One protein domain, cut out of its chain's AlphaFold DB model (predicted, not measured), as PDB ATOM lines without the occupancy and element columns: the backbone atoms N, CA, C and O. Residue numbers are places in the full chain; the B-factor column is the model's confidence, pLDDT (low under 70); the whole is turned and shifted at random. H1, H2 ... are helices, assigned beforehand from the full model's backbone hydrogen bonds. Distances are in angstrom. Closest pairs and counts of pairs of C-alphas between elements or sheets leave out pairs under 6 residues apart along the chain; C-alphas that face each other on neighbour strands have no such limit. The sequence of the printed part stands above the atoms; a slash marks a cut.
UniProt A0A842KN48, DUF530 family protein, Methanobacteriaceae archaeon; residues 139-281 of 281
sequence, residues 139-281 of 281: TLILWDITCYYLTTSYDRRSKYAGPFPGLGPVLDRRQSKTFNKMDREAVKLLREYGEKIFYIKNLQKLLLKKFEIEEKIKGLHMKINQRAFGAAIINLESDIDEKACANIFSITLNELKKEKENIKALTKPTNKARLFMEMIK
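Overview. This is residues 139 to 281 of the 281 residues of the protein "DUF530 family protein" of Methanobacteriaceae archaeon (UniProt A0A842KN48). Two crossing helices, H5 and H6, make the core, with H1 and H3 packed on one side and H8 and the short H7 on the other. H4 lies at one end of the longest axis and H9 at the other, and the link from H2 to H3 loops over the side of H1 and H3. The printed part has 143 residues with nine named helices, H1 to H9 in chain order, and no named strand: all helix. It is compact, with a radius of gyration of the C-alphas of 15.5 A and spans of 49 by 33 by 23 A.

Along the chain. H5, residues 203 to 217, is 21.4 A long from C-alpha 203 at (-40.909, 25.743, -7.372). H8, residues 253 to 267, is 20.9 A, H1, 139 to 151, 18.1 A, and H6, 226 to 237, 16.4 A. H9, 271 to 280, is 14.8 A and ends with C-alpha 280 at (-29.716, 36.195, 18.942). H3, 173 to 181, is 14.3 A, H4, 184 to 192, 12.4 A, H7, 242 to 249, 10.7 A, and H2, 154 to 159, 8.7 A.

Arrangement. H5 and H6 touch at a steep tilt of 57 degrees, closest C-alphas Leu 206 and Glu 237, 6.5 A. H6 touches H1 at Leu 150 and Gly 230, C-alphas 4.3 A apart, and H8 at Ala 228 and Leu 256, 4.9 A. H6 and H7 form a helical hairpin, closest C-alphas Ala 231 and Cys 245, 5.3 A. H3 touches H5, C-alphas of Ser 176 and Gln 204 5.2 A apart. Every O i to N i+4 pair is within hydrogen-bond range except in H3, with 1 of 5, beside 5 of 6 O i to N i+3 pairs.

Size, cuts and confidence. The C-alphas of Tyr 193 and Met 279 are the farthest apart, 50.6 A. The printed part has no cut; the link from H2 to H3 is long. Nine residues, among them 279 to 281, are under 70 in pLDDT.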
ATOM      1  N   THR A 139     -48.995  16.926 -10.754       95.56
ATOM      2  CA  THR A 139     -49.101  18.382 -10.612       95.56
ATOM      3  C   THR A 139     -49.886  18.769  -9.357       95.56
ATOM      4  O   THR A 139     -49.442  19.653  -8.624       95.56
ATOM      5  N   LEU A 140     -50.992  18.076  -9.067       95.06
ATOM      6  CA  LEU A 140     -51.812  18.305  -7.874       95.06
ATOM      7  C   LEU A 140     -51.059  17.986  -6.582       95.06
ATOM      8  O   LEU A 140     -50.972  18.841  -5.706       95.06
ATOM      9  N   ILE A 141     -50.441  16.805  -6.473       93.88
ATOM     10  CA  ILE A 141     -49.708  16.446  -5.249       93.88
ATOM     11  C   ILE A 141     -48.523  17.386  -4.996       93.88
ATOM     12  O   ILE A 141     -48.273  17.779  -3.856       93.88
ATOM     13  N   LEU A 142     -47.800  17.793  -6.047       94.25
ATOM     14  CA  LEU A 142     -46.716  18.768  -5.912       94.25
ATOM     15  C   LEU A 142     -47.246  20.120  -5.431       94.25
ATOM     16  O   LEU A 142     -46.625  20.750  -4.571       94.25
ATOM     17  N   TRP A 143     -48.390  20.555  -5.954       95.38
ATOM     18  CA  TRP A 143     -49.036  21.792  -5.535       95.38
ATOM     19  C   TRP A 143     -49.497  21.751  -4.077       95.38
ATOM     20  O   TRP A 143     -49.158  22.655  -3.313       95.38
ATOM     21  N   ASP A 144     -50.177  20.690  -3.654       94.25
ATOM     22  CA  ASP A 144     -50.697  20.585  -2.289       94.25
ATOM     23  C   ASP A 144     -49.573  20.481  -1.258       94.25
ATOM     24  O   ASP A 144     -49.618  21.138  -0.212       94.25
ATOM     25  N   ILE A 145     -48.511  19.722  -1.560       93.69
ATOM     26  CA  ILE A 145     -47.322  19.671  -0.703       93.69
ATOM     27  C   ILE A 145     -46.658  21.054  -0.634       93.69
ATOM     28  O   ILE A 145     -46.226  21.479   0.440       93.69
ATOM     29  N   THR A 146     -46.597  21.788  -1.750       94.19
ATOM     30  CA  THR A 146     -46.071  23.162  -1.755       94.19
ATOM     31  C   THR A 146     -46.918  24.065  -0.863       94.19
ATOM     32  O   THR A 146     -46.375  24.742   0.011       94.19
ATOM     33  N   CYS A 147     -48.242  24.043  -1.026       93.88
ATOM     34  CA  CYS A 147     -49.170  24.804  -0.197       93.88
ATOM     35  C   CYS A 147     -48.997  24.463   1.283       93.88
ATOM     36  O   CYS A 147     -48.932  25.369   2.116       93.88
ATOM     37  N   TYR A 148     -48.845  23.184   1.624       94.12
ATOM     38  CA  TYR A 148     -48.570  22.759   2.991       94.12
ATOM     39  C   TYR A 148     -47.293  23.400   3.544       94.12
ATOM     40  O   TYR A 148     -47.335  23.995   4.620       94.12
ATOM     41  N   TYR A 149     -46.173  23.361   2.817       94.44
ATOM     42  CA  TYR A 149     -44.930  23.999   3.269       94.44
ATOM     43  C   TYR A 149     -45.028  25.524   3.358       94.44
ATOM     44  O   TYR A 149     -44.490  26.124   4.288       94.44
ATOM     45  N   LEU A 150     -45.722  26.161   2.417       94.12
ATOM     46  CA  LEU A 150     -45.850  27.615   2.374       94.12
ATOM     47  C   LEU A 150     -46.768  28.167   3.461       94.12
ATOM     48  O   LEU A 150     -46.513  29.259   3.956       94.12
ATOM     49  N   THR A 151     -47.793  27.410   3.854       93.56
ATOM     50  CA  THR A 151     -48.823  27.846   4.814       93.56
ATOM     51  C   THR A 151     -48.614  27.329   6.233       93.56
ATOM     52  O   THR A 151     -49.444  27.568   7.113       93.56
ATOM     53  N   THR A 152     -47.508  26.634   6.491       92.62
ATOM     54  CA  THR A 152     -47.144  26.160   7.827       92.62
ATOM     55  C   THR A 152     -45.781  26.703   8.245       92.62
ATOM     56  O   THR A 152     -44.964  27.100   7.412       92.62
ATOM     57  N   SER A 153     -45.531  26.718   9.554       90.75
ATOM     58  CA  SER A 153     -44.210  27.002  10.114       90.75
ATOM     59  C   SER A 153     -43.405  25.716  10.301       90.75
ATOM     60  O   SER A 153     -43.978  24.637  10.495       90.75
ATOM     61  N   TYR A 154     -42.078  25.840  10.320       90.12
ATOM     62  CA  TYR A 154     -41.159  24.752  10.670       90.12
ATOM     63  C   TYR A 154     -41.562  24.023  11.965       90.12
ATOM     64  O   TYR A 154     -41.643  22.793  11.991       90.12
ATOM     65  N   ASP A 155     -41.889  24.772  13.022       86.00
ATOM     66  CA  ASP A 155     -42.284  24.199  14.314       86.00
ATOM     67  C   ASP A 155     -43.560  23.369  14.210       86.00
ATOM     68  O   ASP A 155     -43.641  22.276  14.778       86.00
ATOM     69  N   ARG A 156     -44.550  23.853  13.446       86.94
ATOM     70  CA  ARG A 156     -45.804  23.127  13.235       86.94
ATOM     71  C   ARG A 156     -45.547  21.803  12.527       86.94
ATOM     72  O   ARG A 156     -46.068  20.782  12.967       86.94
ATOM     73  N   ARG A 157     -44.719  21.811  11.476       89.31
ATOM     74  CA  ARG A 157     -44.375  20.599  10.716       89.31
ATOM     75  C   ARG A 157     -43.522  19.612  11.515       89.31
ATOM     76  O   ARG A 157     -43.600  18.414  11.278       89.31
ATOM     77  N   SER A 158     -42.718  20.107  12.454       84.38
ATOM     78  CA  SER A 158     -41.852  19.270  13.291       84.38
ATOM     79  C   SER A 158     -42.628  18.577  14.414       84.38
ATOM     80  O   SER A 158     -42.416  17.393  14.679       84.38
ATOM     81  N   LYS A 159     -43.538  19.305  15.074       82.31
ATOM     82  CA  LYS A 159     -44.236  18.838  16.283       82.31
ATOM     83  C   LYS A 159     -45.511  18.054  15.979       82.31
ATOM     84  O   LYS A 159     -45.799  17.072  16.657       82.31
ATOM     85  N   TYR A 160     -46.257  18.447  14.949       82.38
ATOM     86  CA  TYR A 160     -47.571  17.877  14.651       82.38
ATOM     87  C   TYR A 160     -47.542  17.015  13.390       82.38
ATOM     88  O   TYR A 160     -46.732  17.221  12.488       82.38
ATOM     89  N   ALA A 161     -48.427  16.019  13.327       75.25
ATOM     90  CA  ALA A 161     -48.664  15.294  12.086       75.25
ATOM     91  C   ALA A 161     -49.416  16.202  11.100       75.25
ATOM     92  O   ALA A 161     -50.392  16.856  11.466       75.25
ATOM     93  N   GLY A 162     -48.924  16.267   9.864       80.06
ATOM     94  CA  GLY A 162     -49.589  16.962   8.767       80.06
ATOM     95  C   GLY A 162     -50.521  16.039   7.974       80.06
ATOM     96  O   GLY A 162     -50.578  14.841   8.247       80.06
ATOM     97  N   PRO A 163     -51.197  16.576   6.942       83.94
ATOM     98  CA  PRO A 163     -52.042  15.792   6.041       83.94
ATOM     99  C   PRO A 163     -51.240  14.813   5.167       83.94
ATOM    100  O   PRO A 163     -51.815  13.889   4.606       83.94
ATOM    101  N   PHE A 164     -49.918  14.999   5.066       84.56
ATOM    102  CA  PHE A 164     -48.995  14.128   4.340       84.56
ATOM    103  C   PHE A 164     -48.191  13.275   5.338       84.56
ATOM    104  O   PHE A 164     -47.221  13.777   5.924       84.56
ATOM    105  N   PRO A 165     -48.573  12.005   5.574       73.94
ATOM    106  CA  PRO A 165     -47.939  11.162   6.583       73.94
ATOM    107  C   PRO A 165     -46.472  10.926   6.238       73.94
ATOM    108  O   PRO A 165     -46.186  10.492   5.138       73.94
ATOM    109  N   GLY A 166     -45.536  11.196   7.148       75.06
ATOM    110  CA  GLY A 166     -44.105  10.978   6.895       75.06
ATOM    111  C   GLY A 166     -43.410  12.065   6.065       75.06
ATOM    112  O   GLY A 166     -42.264  11.887   5.644       75.06
ATOM    113  N   LEU A 167     -44.076  13.190   5.788       83.81
ATOM    114  CA  LEU A 167     -43.412  14.355   5.213       83.81
ATOM    115  C   LEU A 167     -42.541  15.018   6.291       83.81
ATOM    116  O   LEU A 167     -43.013  15.293   7.395       83.81
ATOM    117  N   GLY A 168     -41.266  15.253   5.981       83.69
ATOM    118  CA  GLY A 168     -40.347  15.936   6.892       83.69
ATOM    119  C   GLY A 168     -40.707  17.416   7.104       83.69
ATOM    120  O   GLY A 168     -41.501  17.984   6.356       83.69
ATOM    121  N   PRO A 169     -40.112  18.083   8.109       86.44
ATOM    122  CA  PRO A 169     -40.308  19.518   8.319       86.44
ATOM    123  C   PRO A 169     -39.617  20.387   7.258       86.44
ATOM    124  O   PRO A 169     -40.014  21.539   7.059       86.44
ATOM    125  N   VAL A 170     -38.622  19.829   6.567       87.94
ATOM    126  CA  VAL A 170     -37.896  20.417   5.437       87.94
ATOM    127  C   VAL A 170     -37.691  19.358   4.357       87.94
ATOM    128  O   VAL A 170     -37.737  18.156   4.637       87.94
ATOM    129  N   LEU A 171     -37.446  19.812   3.129       87.38
ATOM    130  CA  LEU A 171     -37.129  18.947   1.995       87.38
ATOM    131  C   LEU A 171     -35.623  18.893   1.768       87.38
ATOM    132  O   LEU A 171     -34.960  19.929   1.724       87.38
ATOM    133  N   ASP A 172     -35.095  17.698   1.527       82.56
ATOM    134  CA  ASP A 172     -33.717  17.556   1.069       82.56
ATOM    135  C   ASP A 172     -33.542  18.017  -0.399       82.56
ATOM    136  O   ASP A 172     -34.493  18.290  -1.147       82.56
ATOM    137  N   ARG A 173     -32.287  18.119  -0.853       78.88
ATOM    138  CA  ARG A 173     -31.966  18.602  -2.208       78.88
ATOM    139  C   ARG A 173     -32.501  17.688  -3.321       78.88
ATOM    140  O   ARG A 173     -32.763  18.178  -4.417       78.88
ATOM    141  N   ARG A 174     -32.643  16.379  -3.089       82.31
ATOM    142  CA  ARG A 174     -33.184  15.429  -4.079       82.31
ATOM    143  C   ARG A 174     -34.708  15.515  -4.124       82.31
ATOM    144  O   ARG A 174     -35.274  15.615  -5.208       82.31
ATOM    145  N   GLN A 175     -35.353  15.562  -2.964       85.56
ATOM    146  CA  GLN A 175     -36.791  15.759  -2.811       85.56
ATOM    147  C   GLN A 175     -37.243  17.056  -3.480       85.56
ATOM    148  O   GLN A 175     -38.130  17.035  -4.332       85.56
ATOM    149  N   SER A 176     -36.571  18.165  -3.167       85.31
ATOM    150  CA  SER A 176     -36.906  19.489  -3.699       85.31
ATOM    151  C   SER A 176     -36.772  19.586  -5.226       85.31
ATOM    152  O   SER A 176     -37.562  20.287  -5.850       85.31
ATOM    153  N   LYS A 177     -35.870  18.825  -5.870       87.56
ATOM    154  CA  LYS A 177     -35.784  18.754  -7.347       87.56
ATOM    155  C   LYS A 177     -37.057  18.209  -8.000       87.56
ATOM    156  O   LYS A 177     -37.351  18.563  -9.139       87.56
ATOM    157  N   THR A 178     -37.815  17.366  -7.300       89.19
ATOM    158  CA  THR A 178     -39.056  16.766  -7.825       89.19
ATOM    159  C   THR A 178     -40.115  17.822  -8.127       89.19
ATOM    160  O   THR A 178     -40.905  17.644  -9.047       89.19
ATOM    161  N   PHE A 179     -40.086  18.955  -7.424       90.81
ATOM    162  CA  PHE A 179     -41.034  20.054  -7.611       90.81
ATOM    163  C   PHE A 179     -40.889  20.753  -8.968       90.81
ATOM    164  O   PHE A 179     -41.833  21.385  -9.429       90.81
ATOM    165  N   ASN A 180     -39.763  20.568  -9.663       87.56
ATOM    166  CA  ASN A 180     -39.594  21.062 -11.032       87.56
ATOM    167  C   ASN A 180     -40.361  20.219 -12.071       87.56
ATOM    168  O   ASN A 180     -40.386  20.587 -13.240       87.56
ATOM    169  N   LYS A 181     -40.982  19.099 -11.670       91.12
ATOM    170  CA  LYS A 181     -41.827  18.265 -12.543       91.12
ATOM    171  C   LYS A 181     -43.259  18.788 -12.698       91.12
ATOM    172  O   LYS A 181     -44.051  18.151 -13.385       91.12
ATOM    173  N   MET A 182     -43.609  19.898 -12.045       92.12
ATOM    174  CA  MET A 182     -44.917  20.532 -12.209       92.12
ATOM    175  C   MET A 182     -45.132  20.901 -13.684       92.12
ATOM    176  O   MET A 182     -44.263  21.529 -14.289       92.12
ATOM    177  N   ASP A 183     -46.266  20.513 -14.268       94.38
ATOM    178  CA  ASP A 183     -46.524  20.710 -15.697       94.38
ATOM    179  C   ASP A 183     -47.421  21.930 -15.946       94.38
ATOM    180  O   ASP A 183     -48.474  22.094 -15.330       94.38
ATOM    181  N   ARG A 184     -46.998  22.810 -16.860       94.31
ATOM    182  CA  ARG A 184     -47.698  24.071 -17.145       94.31
ATOM    183  C   ARG A 184     -49.074  23.852 -17.775       94.31
ATOM    184  O   ARG A 184     -50.007  24.581 -17.438       94.31
ATOM    185  N   GLU A 185     -49.205  22.880 -18.674       94.19
ATOM    186  CA  GLU A 185     -50.469  22.603 -19.360       94.19
ATOM    187  C   GLU A 185     -51.460  21.918 -18.421       94.19
ATOM    188  O   GLU A 185     -52.639  22.276 -18.415       94.19
ATOM    189  N   ALA A 186     -50.980  21.017 -17.558       95.06
ATOM    190  CA  ALA A 186     -51.800  20.427 -16.502       95.06
ATOM    191  C   ALA A 186     -52.338  21.497 -15.537       95.06
ATOM    192  O   ALA A 186     -53.532  21.512 -15.243       95.06
ATOM    193  N   VAL A 187     -51.496  22.444 -15.101       95.19
ATOM    194  CA  VAL A 187     -51.937  23.583 -14.273       95.19
ATOM    195  C   VAL A 187     -52.992  24.423 -14.986       95.19
ATOM    196  O   VAL A 187     -53.997  24.795 -14.379       95.19
ATOM    197  N   LYS A 188     -52.763  24.753 -16.263       94.31
ATOM    198  CA  LYS A 188     -53.695  25.566 -17.050       94.31
ATOM    199  C   LYS A 188     -55.063  24.894 -17.125       94.31
ATOM    200  O   LYS A 188     -56.064  25.544 -16.839       94.31
ATOM    201  N   LEU A 189     -55.086  23.599 -17.437       93.56
ATOM    202  CA  LEU A 189     -56.309  22.809 -17.478       93.56
ATOM    203  C   LEU A 189     -57.009  22.795 -16.113       93.56
ATOM    204  O   LEU A 189     -58.182  23.121 -16.029       93.56
ATOM    205  N   LEU A 190     -56.302  22.481 -15.026       93.69
ATOM    206  CA  LEU A 190     -56.897  22.462 -13.685       93.69
ATOM    207  C   LEU A 190     -57.543  23.806 -13.317       93.69
ATOM    208  O   LEU A 190     -58.660  23.845 -12.798       93.69
ATOM    209  N   ARG A 191     -56.882  24.916 -13.660       92.75
ATOM    210  CA  ARG A 191     -57.387  26.272 -13.419       92.75
ATOM    211  C   ARG A 191     -58.623  26.609 -14.257       92.75
ATOM    212  O   ARG A 191     -59.529  27.256 -13.739       92.75
ATOM    213  N   GLU A 192     -58.684  26.167 -15.517       92.38
ATOM    214  CA  GLU A 192     -59.879  26.301 -16.377       92.38
ATOM    215  C   GLU A 192     -61.120  25.658 -15.730       92.38
ATOM    216  O   GLU A 192     -62.239  26.113 -15.963       92.38
ATOM    217  N   TYR A 193     -60.919  24.650 -14.874       90.25
ATOM    218  CA  TYR A 193     -61.973  23.895 -14.195       90.25
ATOM    219  C   TYR A 193     -62.101  24.189 -12.689       90.25
ATOM    220  O   TYR A 193     -62.726  23.416 -11.960       90.25
ATOM    221  N   GLY A 194     -61.569  25.331 -12.236       87.44
ATOM    222  CA  GLY A 194     -61.843  25.899 -10.910       87.44
ATOM    223  C   GLY A 194     -60.818  25.590  -9.818       87.44
ATOM    224  O   GLY A 194     -60.974  26.087  -8.702       87.44
ATOM    225  N   GLU A 195     -59.757  24.835 -10.112       90.69
ATOM    226  CA  GLU A 195     -58.705  24.577  -9.125       90.69
ATOM    227  C   GLU A 195     -57.872  25.834  -8.843       90.69
ATOM    228  O   GLU A 195     -57.438  26.556  -9.749       90.69
ATOM    229  N   LYS A 196     -57.600  26.087  -7.558       90.62
ATOM    230  CA  LYS A 196     -56.793  27.225  -7.098       90.62
ATOM    231  C   LYS A 196     -55.301  26.893  -7.158       90.62
ATOM    232  O   LYS A 196     -54.662  26.671  -6.132       90.62
ATOM    233  N   ILE A 197     -54.756  26.868  -8.370       92.62
ATOM    234  CA  ILE A 197     -53.367  26.488  -8.660       92.62
ATOM    235  C   ILE A 197     -52.705  27.471  -9.636       92.62
ATOM    236  O   ILE A 197     -53.353  28.023 -10.528       92.62
ATOM    237  N   PHE A 198     -51.394  27.679  -9.493       89.94
ATOM    238  CA  PHE A 198     -50.570  28.366 -10.492       89.94
ATOM    239  C   PHE A 198     -49.281  27.620 -10.782       89.94
ATOM    240  O   PHE A 198     -48.782  26.830  -9.986       89.94
ATOM    241  N   TYR A 199     -48.729  27.918 -11.953       92.25
ATOM    242  CA  TYR A 199     -47.474  27.356 -12.402       92.25
ATOM    243  C   TYR A 199     -46.332  28.246 -11.915       92.25
ATOM    244  O   TYR A 199     -46.307  29.437 -12.222       92.25
ATOM    245  N   ILE A 200     -45.370  27.657 -11.202       90.44
ATOM    246  CA  ILE A 200     -44.126  28.328 -10.813       90.44
ATOM    247  C   ILE A 200     -42.965  27.616 -11.500       90.44
ATOM    248  O   ILE A 200     -42.674  26.459 -11.201       90.44
ATOM    249  N   LYS A 201     -42.255  28.330 -12.379       84.94
ATOM    250  CA  LYS A 201     -41.146  27.780 -13.177       84.94
ATOM    251  C   LYS A 201     -40.022  27.158 -12.332       84.94
ATOM    252  O   LYS A 201     -39.352  26.244 -12.796       84.94
ATOM    253  N   ASN A 202     -39.795  27.648 -11.111       85.50
ATOM    254  CA  ASN A 202     -38.761  27.138 -10.206       85.50
ATOM    255  C   ASN A 202     -39.294  26.974  -8.776       85.50
ATOM    256  O   ASN A 202     -38.858  27.636  -7.830       85.50
ATOM    257  N   LEU A 203     -40.267  26.077  -8.640       90.75
ATOM    258  CA  LEU A 203     -40.909  25.743  -7.372       90.75
ATOM    259  C   LEU A 203     -39.903  25.230  -6.325       90.75
ATOM    260  O   LEU A 203     -40.028  25.533  -5.139       90.75
ATOM    261  N   GLN A 204     -38.847  24.537  -6.771       92.00
ATOM    262  CA  GLN A 204     -37.733  24.131  -5.918       92.00
ATOM    263  C   GLN A 204     -37.079  25.327  -5.215       92.00
ATOM    264  O   GLN A 204     -36.948  25.327  -3.991       92.00
ATOM    265  N   LYS A 205     -36.635  26.332  -5.983       91.12
ATOM    266  CA  LYS A 205     -35.952  27.514  -5.438       91.12
ATOM    267  C   LYS A 205     -36.847  28.243  -4.439       91.12
ATOM    268  O   LYS A 205     -36.367  28.662  -3.391       91.12
ATOM    269  N   LEU A 206     -38.137  28.334  -4.745       92.69
ATOM    270  CA  LEU A 206     -39.117  28.983  -3.887       92.69
ATOM    271  C   LEU A 206     -39.238  28.303  -2.513       92.69
ATOM    272  O   LEU A 206     -39.200  28.976  -1.483       92.69
ATOM    273  N   LEU A 207     -39.326  26.969  -2.479       93.44
ATOM    274  CA  LEU A 207     -39.385  26.211  -1.224       93.44
ATOM    275  C   LEU A 207     -38.078  26.305  -0.428       93.44
ATOM    276  O   LEU A 207     -38.108  26.470   0.787       93.44
ATOM    277  N   LEU A 208     -36.923  26.269  -1.097       91.69
ATOM    278  CA  LEU A 208     -35.642  26.482  -0.419       91.69
ATOM    279  C   LEU A 208     -35.560  27.884   0.198       91.69
ATOM    280  O   LEU A 208     -35.095  28.031   1.327       91.69
ATOM    281  N   LYS A 209     -36.081  28.900  -0.500       91.38
ATOM    282  CA  LYS A 209     -36.141  30.265   0.022       91.38
ATOM    283  C   LYS A 209     -37.044  30.374   1.250       91.38
ATOM    284  O   LYS A 209     -36.677  31.042   2.213       91.38
ATOM    285  N   LYS A 210     -38.189  29.679   1.246       93.19
ATOM    286  CA  LYS A 210     -39.074  29.556   2.416       93.19
ATOM    287  C   LYS A 210     -38.309  29.051   3.639       93.19
ATOM    288  O   LYS A 210     -38.417  29.666   4.696       93.19
ATOM    289  N   PHE A 211     -37.540  27.974   3.489       92.69
ATOM    290  CA  PHE A 211     -36.787  27.382   4.598       92.69
ATOM    291  C   PHE A 211     -35.660  28.301   5.090       92.69
ATOM    292  O   PHE A 211     -35.519  28.486   6.294       92.69
ATOM    293  N   GLU A 212     -34.933  28.961   4.180       91.38
ATOM    294  CA  GLU A 212     -33.888  29.938   4.537       91.38
ATOM    295  C   GLU A 212     -34.443  31.094   5.391       91.38
ATOM    296  O   GLU A 212     -33.817  31.531   6.355       91.38
ATOM    297  N   ILE A 213     -35.628  31.614   5.047       90.88
ATOM    298  CA  ILE A 213     -36.242  32.711   5.808       90.88
ATOM    299  C   ILE A 213     -36.758  32.206   7.164       90.88
ATOM    300  O   ILE A 213     -36.622  32.910   8.161       90.88
ATOM    301  N   GLU A 214     -37.312  30.991   7.240       90.75
ATOM    302  CA  GLU A 214     -37.730  30.394   8.517       90.75
ATOM    303  C   GLU A 214     -36.570  30.220   9.500       90.75
ATOM    304  O   GLU A 214     -36.748  30.483  10.689       90.75
ATOM    305  N   GLU A 215     -35.383  29.840   9.023       88.56
ATOM    306  CA  GLU A 215     -34.185  29.768   9.867       88.56
ATOM    307  C   GLU A 215     -33.820  31.133  10.460       88.56
ATOM    308  O   GLU A 215     -33.466  31.212  11.632       88.56
ATOM    309  N   LYS A 216     -33.977  32.216   9.686       86.44
ATOM    310  CA  LYS A 216     -33.744  33.593  10.158       86.44
ATOM    311  C   LYS A 216     -34.791  34.073  11.163       86.44
ATOM    312  O   LYS A 216     -34.493  34.933  11.978       86.44
ATOM    313  N   ILE A 217     -36.010  33.538  11.103       86.38
ATOM    314  CA  ILE A 217     -37.102  33.883  12.029       86.38
ATOM    315  C   ILE A 217     -36.923  33.204  13.392       86.38
ATOM    316  O   ILE A 217     -37.455  33.677  14.401       86.38
ATOM    317  N   LYS A 218     -36.208  32.078  13.436       82.25
ATOM    318  CA  LYS A 218     -36.043  31.276  14.648       82.25
ATOM    319  C   LYS A 218     -35.466  32.135  15.783       82.25
ATOM    320  O   LYS A 218     -34.434  32.770  15.624       82.25
ATOM    321  N   GLY A 219     -36.157  32.163  16.924       76.44
ATOM    322  CA  GLY A 219     -35.766  32.958  18.098       76.44
ATOM    323  C   GLY A 219     -36.266  34.409  18.116       76.44
ATOM    324  O   GLY A 219     -36.262  35.028  19.172       76.44
ATOM    325  N   LEU A 220     -36.793  34.949  17.007       80.25
ATOM    326  CA  LEU A 220     -37.261  36.344  16.945       80.25
ATOM    327  C   LEU A 220     -38.678  36.567  17.511       80.25
ATOM    328  O   LEU A 220     -39.162  37.696  17.509       80.25
ATOM    329  N   HIS A 221     -39.374  35.508  17.945       78.62
ATOM    330  CA  HIS A 221     -40.754  35.541  18.469       78.62
ATOM    331  C   HIS A 221     -41.752  36.364  17.620       78.62
ATOM    332  O   HIS A 221     -42.751  36.883  18.122       78.62
ATOM    333  N   MET A 222     -41.510  36.468  16.309       82.31
ATOM    334  CA  MET A 222     -42.356  37.232  15.396       82.31
ATOM    335  C   MET A 222     -43.715  36.548  15.210       82.31
ATOM    336  O   MET A 222     -43.799  35.355  14.914       82.31
ATOM    337  N   LYS A 223     -44.799  37.324  15.321       85.00
ATOM    338  CA  LYS A 223     -46.144  36.869  14.945       85.00
ATOM    339  C   LYS A 223     -46.290  36.929  13.427       85.00
ATOM    340  O   LYS A 223     -46.365  38.018  12.868       85.00
ATOM    341  N   ILE A 224     -46.349  35.760  12.792       88.62
ATOM    342  CA  ILE A 224     -46.418  35.615  11.333       88.62
ATOM    343  C   ILE A 224     -47.731  34.944  10.942       88.62
ATOM    344  O   ILE A 224     -48.026  33.833  11.398       88.62
ATOM    345  N   ASN A 225     -48.491  35.575  10.046       92.88
ATOM    346  CA  ASN A 225     -49.606  34.916   9.375       92.88
ATOM    347  C   ASN A 225     -49.041  33.984   8.293       92.88
ATOM    348  O   ASN A 225     -48.617  34.431   7.233       92.88
ATOM    349  N   GLN A 226     -49.043  32.674   8.549       92.62
ATOM    350  CA  GLN A 226     -48.377  31.701   7.673       92.62
ATOM    351  C   GLN A 226     -48.948  31.662   6.248       92.62
ATOM    352  O   GLN A 226     -48.195  31.468   5.297       92.62
ATOM    353  N   ARG A 227     -50.259  31.879   6.069       93.88
ATOM    354  CA  ARG A 227     -50.861  31.929   4.724       93.88
ATOM    355  C   ARG A 227     -50.402  33.164   3.962       93.88
ATOM    356  O   ARG A 227     -49.977  33.046   2.815       93.88
ATOM    357  N   ALA A 228     -50.432  34.321   4.620       94.94
ATOM    358  CA  ALA A 228     -49.953  35.570   4.039       94.94
ATOM    359  C   ALA A 228     -48.448  35.549   3.763       94.94
ATOM    360  O   ALA A 228     -48.009  36.024   2.721       94.94
ATOM    361  N   PHE A 229     -47.675  34.902   4.629       94.62
ATOM    362  CA  PHE A 229     -46.245  34.693   4.457       94.62
ATOM    363  C   PHE A 229     -45.926  33.824   3.234       94.62
ATOM    364  O   PHE A 229     -45.087  34.195   2.415       94.62
ATOM    365  N   GLY A 230     -46.632  32.702   3.057       94.25
ATOM    366  CA  GLY A 230     -46.510  31.863   1.864       94.25
ATOM    367  C   GLY A 230     -46.838  32.622   0.574       94.25
ATOM    368  O   GLY A 230     -46.047  32.612  -0.370       94.25
ATOM    369  N   ALA A 231     -47.963  33.344   0.560       95.25
ATOM    370  CA  ALA A 231     -48.382  34.174  -0.569       95.25
ATOM    371  C   ALA A 231     -47.377  35.300  -0.885       95.25
ATOM    372  O   ALA A 231     -47.090  35.574  -2.052       95.25
ATOM    373  N   ALA A 232     -46.809  35.924   0.150       95.12
ATOM    374  CA  ALA A 232     -45.791  36.958   0.024       95.12
ATOM    375  C   ALA A 232     -44.491  36.416  -0.588       95.12
ATOM    376  O   ALA A 232     -43.934  37.061  -1.472       95.12
ATOM    377  N   ILE A 233     -44.036  35.221  -0.187       94.38
ATOM    378  CA  ILE A 233     -42.860  34.569  -0.791       94.38
ATOM    379  C   ILE A 233     -43.081  34.318  -2.280       94.38
ATOM    380  O   ILE A 233     -42.201  34.607  -3.085       94.38
ATOM    381  N   ILE A 234     -44.260  33.826  -2.660       93.94
ATOM    382  CA  ILE A 234     -44.596  33.598  -4.068       93.94
ATOM    383  C   ILE A 234     -44.553  34.887  -4.862       93.94
ATOM    384  O   ILE A 234     -43.898  34.933  -5.897       93.94
ATOM    385  N   ASN A 235     -45.190  35.941  -4.368       94.62
ATOM    386  CA  ASN A 235     -45.178  37.217  -5.065       94.62
ATOM    387  C   ASN A 235     -43.768  37.842  -5.158       94.62
ATOM    388  O   ASN A 235     -43.496  38.574  -6.100       94.62
ATOM    389  N   LEU A 236     -42.871  37.579  -4.200       92.00
ATOM    390  CA  LEU A 236     -41.495  38.095  -4.225       92.00
ATOM    391  C   LEU A 236     -40.555  37.290  -5.134       92.00
ATOM    392  O   LEU A 236     -39.626  37.862  -5.697       92.00
ATOM    393  N   GLU A 237     -40.767  35.979  -5.258       90.69
ATOM    394  CA  GLU A 237     -39.869  35.062  -5.982       90.69
ATOM    395  C   GLU A 237     -40.421  34.615  -7.350       90.69
ATOM    396  O   GLU A 237     -39.802  33.792  -8.030       90.69
ATOM    397  N   SER A 238     -41.583  35.126  -7.764       87.75
ATOM    398  CA  SER A 238     -42.211  34.826  -9.056       87.75
ATOM    399  C   SER A 238     -42.944  36.034  -9.639       87.75
ATOM    400  O   SER A 238     -43.246  36.987  -8.928       87.75
ATOM    401  N   ASP A 239     -43.294  35.964 -10.924       87.88
ATOM    402  CA  ASP A 239     -43.989  37.036 -11.653       87.88
ATOM    403  C   ASP A 239     -45.514  37.068 -11.398       87.88
ATOM    404  O   ASP A 239     -46.284  37.590 -12.204       87.88
ATOM    405  N   ILE A 240     -45.983  36.459 -10.302       90.38
ATOM    406  CA  ILE A 240     -47.409  36.354  -9.967       90.38
ATOM    407  C   ILE A 240     -47.849  37.598  -9.197       90.38
ATOM    408  O   ILE A 240     -47.224  37.980  -8.209       90.38
ATOM    409  N   ASP A 241     -48.955  38.211  -9.614       93.38
ATOM    410  CA  ASP A 241     -49.464  39.447  -9.028       93.38
ATOM    411  C   ASP A 241     -50.031  39.274  -7.604       93.38
ATOM    412  O   ASP A 241     -50.456  38.194  -7.183       93.38
ATOM    413  N   GLU A 242     -50.066  40.375  -6.845       93.44
ATOM    414  CA  GLU A 242     -50.522  40.367  -5.448       93.44
ATOM    415  C   GLU A 242     -51.983  39.918  -5.308       93.44
ATOM    416  O   GLU A 242     -52.322  39.241  -4.336       93.44
ATOM    417  N   LYS A 243     -52.853  40.269  -6.267       93.06
ATOM    418  CA  LYS A 243     -54.283  39.930  -6.206       93.06
ATOM    419  C   LYS A 243     -54.493  38.437  -6.432       93.06
ATOM    420  O   LYS A 243     -55.270  37.823  -5.702       93.06
ATOM    421  N   ALA A 244     -53.782  37.843  -7.388       91.69
ATOM    422  CA  ALA A 244     -53.806  36.405  -7.623       91.69
ATOM    423  C   ALA A 244     -53.305  35.627  -6.400       91.69
ATOM    424  O   ALA A 244     -53.979  34.695  -5.957       91.69
ATOM    425  N   CYS A 245     -52.182  36.045  -5.805       93.19
ATOM    426  CA  CYS A 245     -51.677  35.445  -4.571       93.19
ATOM    427  C   CYS A 245     -52.692  35.558  -3.423       93.19
ATOM    428  O   CYS A 245     -52.976  34.566  -2.753       93.19
ATOM    429  N   ALA A 246     -53.287  36.734  -3.219       93.06
ATOM    430  CA  ALA A 246     -54.273  36.944  -2.164       93.06
ATOM    431  C   ALA A 246     -55.518  36.051  -2.331       93.06
ATOM    432  O   ALA A 246     -55.962  35.418  -1.374       93.06
ATOM    433  N   ASN A 247     -56.033  35.929  -3.558       91.38
ATOM    434  CA  ASN A 247     -57.200  35.098  -3.865       91.38
ATOM    435  C   ASN A 247     -56.938  33.600  -3.617       91.38
ATOM    436  O   ASN A 247     -57.761  32.891  -3.032       91.38
ATOM    437  N   ILE A 248     -55.771  33.106  -4.034       89.62
ATOM    438  CA  ILE A 248     -55.454  31.673  -3.947       89.62
ATOM    439  C   ILE A 248     -55.223  31.234  -2.508       89.62
ATOM    440  O   ILE A 248     -55.721  30.183  -2.106       89.62
ATOM    441  N   PHE A 249     -54.557  32.064  -1.708       92.50
ATOM    442  CA  PHE A 249     -54.354  31.788  -0.286       92.50
ATOM    443  C   PHE A 249     -55.529  32.227   0.596       92.50
ATOM    444  O   PHE A 249     -55.493  31.993   1.806       92.50
ATOM    445  N   SER A 250     -56.580  32.804  -0.000       93.06
ATOM    446  CA  SER A 250     -57.765  33.329   0.687       93.06
ATOM    447  C   SER A 250     -57.390  34.293   1.824       93.06
ATOM    448  O   SER A 250     -57.775  34.091   2.974       93.06
ATOM    449  N   ILE A 251     -56.592  35.310   1.496       95.19
ATOM    450  CA  ILE A 251     -56.111  36.359   2.409       95.19
ATOM    451  C   ILE A 251     -56.419  37.746   1.842       95.19
ATOM    452  O   ILE A 251     -56.684  37.907   0.650       95.19
ATOM    453  N   THR A 252     -56.331  38.772   2.682       95.88
ATOM    454  CA  THR A 252     -56.461  40.163   2.240       95.88
ATOM    455  C   THR A 252     -55.151  40.699   1.650       95.88
ATOM    456  O   THR A 252     -54.050  40.270   2.005       95.88
ATOM    457  N   LEU A 253     -55.251  41.705   0.773       95.06
ATOM    458  CA  LEU A 253     -54.074  42.394   0.222       95.06
ATOM    459  C   LEU A 253     -53.229  43.072   1.311       95.06
ATOM    460  O   LEU A 253     -52.008  43.135   1.188       95.06
ATOM    461  N   ASN A 254     -53.859  43.556   2.383       95.19
ATOM    462  CA  ASN A 254     -53.155  44.204   3.489       95.19
ATOM    463  C   ASN A 254     -52.298  43.205   4.278       95.19
ATOM    464  O   ASN A 254     -51.146  43.507   4.588       95.19
ATOM    465  N   GLU A 255     -52.814  42.003   4.550       94.88
ATOM    466  CA  GLU A 255     -52.033  40.935   5.188       94.88
ATOM    467  C   GLU A 255     -50.833  40.525   4.330       94.88
ATOM    468  O   GLU A 255     -49.724  40.389   4.847       94.88
ATOM    469  N   LEU A 256     -51.035  40.391   3.014       95.12
ATOM    470  CA  LEU A 256     -49.963  40.070   2.073       95.12
ATOM    471  C   LEU A 256     -48.872  41.151   2.081       95.12
ATOM    472  O   LEU A 256     -47.689  40.824   2.183       95.12
ATOM    473  N   LYS A 257     -49.245  42.435   2.002       94.50
ATOM    474  CA  LYS A 257     -48.287  43.554   2.009       94.50
ATOM    475  C   LYS A 257     -47.478  43.611   3.303       94.50
ATOM    476  O   LYS A 257     -46.257  43.742   3.239       94.50
ATOM    477  N   LYS A 258     -48.132  43.421   4.451       94.62
ATOM    478  CA  LYS A 258     -47.469  43.378   5.759       94.62
ATOM    479  C   LYS A 258     -46.417  42.267   5.831       94.62
ATOM    480  O   LYS A 258     -45.285  42.516   6.235       94.62
ATOM    481  N   GLU A 259     -46.749  41.051   5.397       93.81
ATOM    482  CA  GLU A 259     -45.772  39.955   5.409       93.81
ATOM    483  C   GLU A 259     -44.661  40.139   4.366       93.81
ATOM    484  O   GLU A 259     -43.515  39.766   4.621       93.81
ATOM    485  N   LYS A 260     -44.938  40.784   3.224       93.94
ATOM    486  CA  LYS A 260     -43.883  41.177   2.273       93.94
ATOM    487  C   LYS A 260     -42.868  42.122   2.911       93.94
ATOM    488  O   LYS A 260     -41.670  41.959   2.681       93.94
ATOM    489  N   GLU A 261     -43.321  43.109   3.679       91.06
ATOM    490  CA  GLU A 261     -42.436  44.032   4.398       91.06
ATOM    491  C   GLU A 261     -41.600  43.300   5.450       91.06
ATOM    492  O   GLU A 261     -40.380  43.471   5.475       91.06
ATOM    493  N   ASN A 262     -42.217  42.400   6.224       89.62
ATOM    494  CA  ASN A 262     -41.509  41.547   7.181       89.62
ATOM    495  C   ASN A 262     -40.403  40.722   6.500       89.62
ATOM    496  O   ASN A 262     -39.257  40.713   6.952       89.62
ATOM    497  N   ILE A 263     -40.711  40.061   5.377       90.88
ATOM    498  CA  ILE A 263     -39.734  39.262   4.617       90.88
ATOM    499  C   ILE A 263     -38.600  40.140   4.075       90.88
ATOM    500  O   ILE A 263     -37.430  39.753   4.135       90.88
ATOM    501  N   LYS A 264     -38.913  41.332   3.556       88.44
ATOM    502  CA  LYS A 264     -37.896  42.282   3.078       88.44
ATOM    503  C   LYS A 264     -36.966  42.724   4.208       88.44
ATOM    504  O   LYS A 264     -35.754  42.714   4.012       88.44
ATOM    505  N   ALA A 265     -37.506  43.029   5.387       84.81
ATOM    506  CA  ALA A 265     -36.711  43.400   6.556       84.81
ATOM    507  C   ALA A 265     -35.788  42.259   7.026       84.81
ATOM    508  O   ALA A 265     -34.639  42.508   7.383       84.81
ATOM    509  N   LEU A 266     -36.248  41.004   6.961       83.69
ATOM    510  CA  LEU A 266     -35.447  39.821   7.312       83.69
ATOM    511  C   LEU A 266     -34.356  39.495   6.279       83.69
ATOM    512  O   LEU A 266     -33.303  38.958   6.617       83.69
ATOM    513  N   THR A 267     -34.607  39.784   5.000       78.44
ATOM    514  CA  THR A 267     -33.667  39.481   3.907       78.44
ATOM    515  C   THR A 267     -32.644  40.588   3.676       78.44
ATOM    516  O   THR A 267     -31.507  40.282   3.319       78.44
ATOM    517  N   LYS A 268     -33.018  41.850   3.905       78.88
ATOM    518  CA  LYS A 268     -32.146  43.031   3.844       78.88
ATOM    519  C   LYS A 268     -32.314  43.874   5.118       78.88
ATOM    520  O   LYS A 268     -32.944  44.932   5.067       78.88
ATOM    521  N   PRO A 269     -31.783  43.413   6.261       71.88
ATOM    522  CA  PRO A 269     -31.888  44.152   7.511       71.88
ATOM    523  C   PRO A 269     -31.068  45.443   7.461       71.88
ATOM    524  O   PRO A 269     -29.988  45.493   6.870       71.88
ATOM    525  N   THR A 270     -31.557  46.489   8.123       72.88
ATOM    526  CA  THR A 270     -30.761  47.690   8.403       72.88
ATOM    527  C   THR A 270     -29.608  47.351   9.355       72.88
ATOM    528  O   THR A 270     -29.673  46.358  10.081       72.88
ATOM    529  N   ASN A 271     -28.559  48.183   9.408       69.50
ATOM    530  CA  ASN A 271     -27.367  47.922  10.237       69.50
ATOM    531  C   ASN A 271     -27.706  47.582  11.702       69.50
ATOM    532  O   ASN A 271     -27.144  46.645  12.262       69.50
ATOM    533  N   LYS A 272     -28.681  48.284  12.296       67.75
ATOM    534  CA  LYS A 272     -29.145  48.036  13.671       67.75
ATOM    535  C   LYS A 272     -29.864  46.687  13.819       67.75
ATOM    536  O   LYS A 272     -29.633  45.975  14.789       67.75
ATOM    537  N   ALA A 273     -30.704  46.318  12.850       66.00
ATOM    538  CA  ALA A 273     -31.408  45.036  12.847       66.00
ATOM    539  C   ALA A 273     -30.460  43.854  12.588       66.00
ATOM    540  O   ALA A 273     -30.656  42.777  13.146       66.00
ATOM    541  N   ARG A 274     -29.407  44.058  11.786       70.56
ATOM    542  CA  ARG A 274     -28.372  43.046  11.547       70.56
ATOM    543  C   ARG A 274     -27.619  42.704  12.833       70.56
ATOM    544  O   ARG A 274     -27.538  41.530  13.167       70.56
ATOM    545  N   LEU A 275     -27.158  43.719  13.569       69.50
ATOM    546  CA  LEU A 275     -26.480  43.537  14.860       69.50
ATOM    547  C   LEU A 275     -27.370  42.795  15.869       69.50
ATOM    548  O   LEU A 275     -26.917  41.874  16.537       69.50
ATOM    549  N   PHE A 276     -28.660  43.138  15.932       69.38
ATOM    550  CA  PHE A 276     -29.615  42.434  16.790       69.38
ATOM    551  C   PHE A 276     -29.803  40.962  16.391       69.38
ATOM    552  O   PHE A 276     -29.829  40.092  17.256       69.38
ATOM    553  N   MET A 277     -29.896  40.660  15.090       68.06
ATOM    554  CA  MET A 277     -29.993  39.274  14.617       68.06
ATOM    555  C   MET A 277     -28.708  38.467  14.843       68.06
ATOM    556  O   MET A 277     -28.789  37.259  15.046       68.06
ATOM    557  N   GLU A 278     -27.535  39.103  14.822       73.12
ATOM    558  CA  GLU A 278     -26.259  38.458  15.163       73.12
ATOM    559  C   GLU A 278     -26.159  38.127  16.657       73.12
ATOM    560  O   GLU A 278     -25.615  37.085  16.996       73.12
ATOM    561  N   MET A 279     -26.738  38.951  17.537       64.69
ATOM    562  CA  MET A 279     -26.759  38.712  18.989       64.69
ATOM    563  C   MET A 279     -27.712  37.591  19.440       64.69
ATOM    564  O   MET A 279     -27.585  37.114  20.563       64.69
ATOM    565  N   ILE A 280     -28.701  37.222  18.618       63.72
ATOM    566  CA  ILE A 280     -29.716  36.195  18.942       63.72
ATOM    567  C   ILE A 280     -29.320  34.799  18.425       63.72
ATOM    568  O   ILE A 280     -29.919  33.805  18.838       63.72
ATOM    569  N   LYS A 281     -28.337  34.719  17.521       52.47
ATOM    570  CA  LYS A 281     -27.777  33.449  17.038       52.47
ATOM    571  C   LYS A 281     -26.950  32.751  18.109       52.47
ATOM    572  O   LYS A 281     -27.044  31.505  18.138       52.47
TER     573      LYS A 281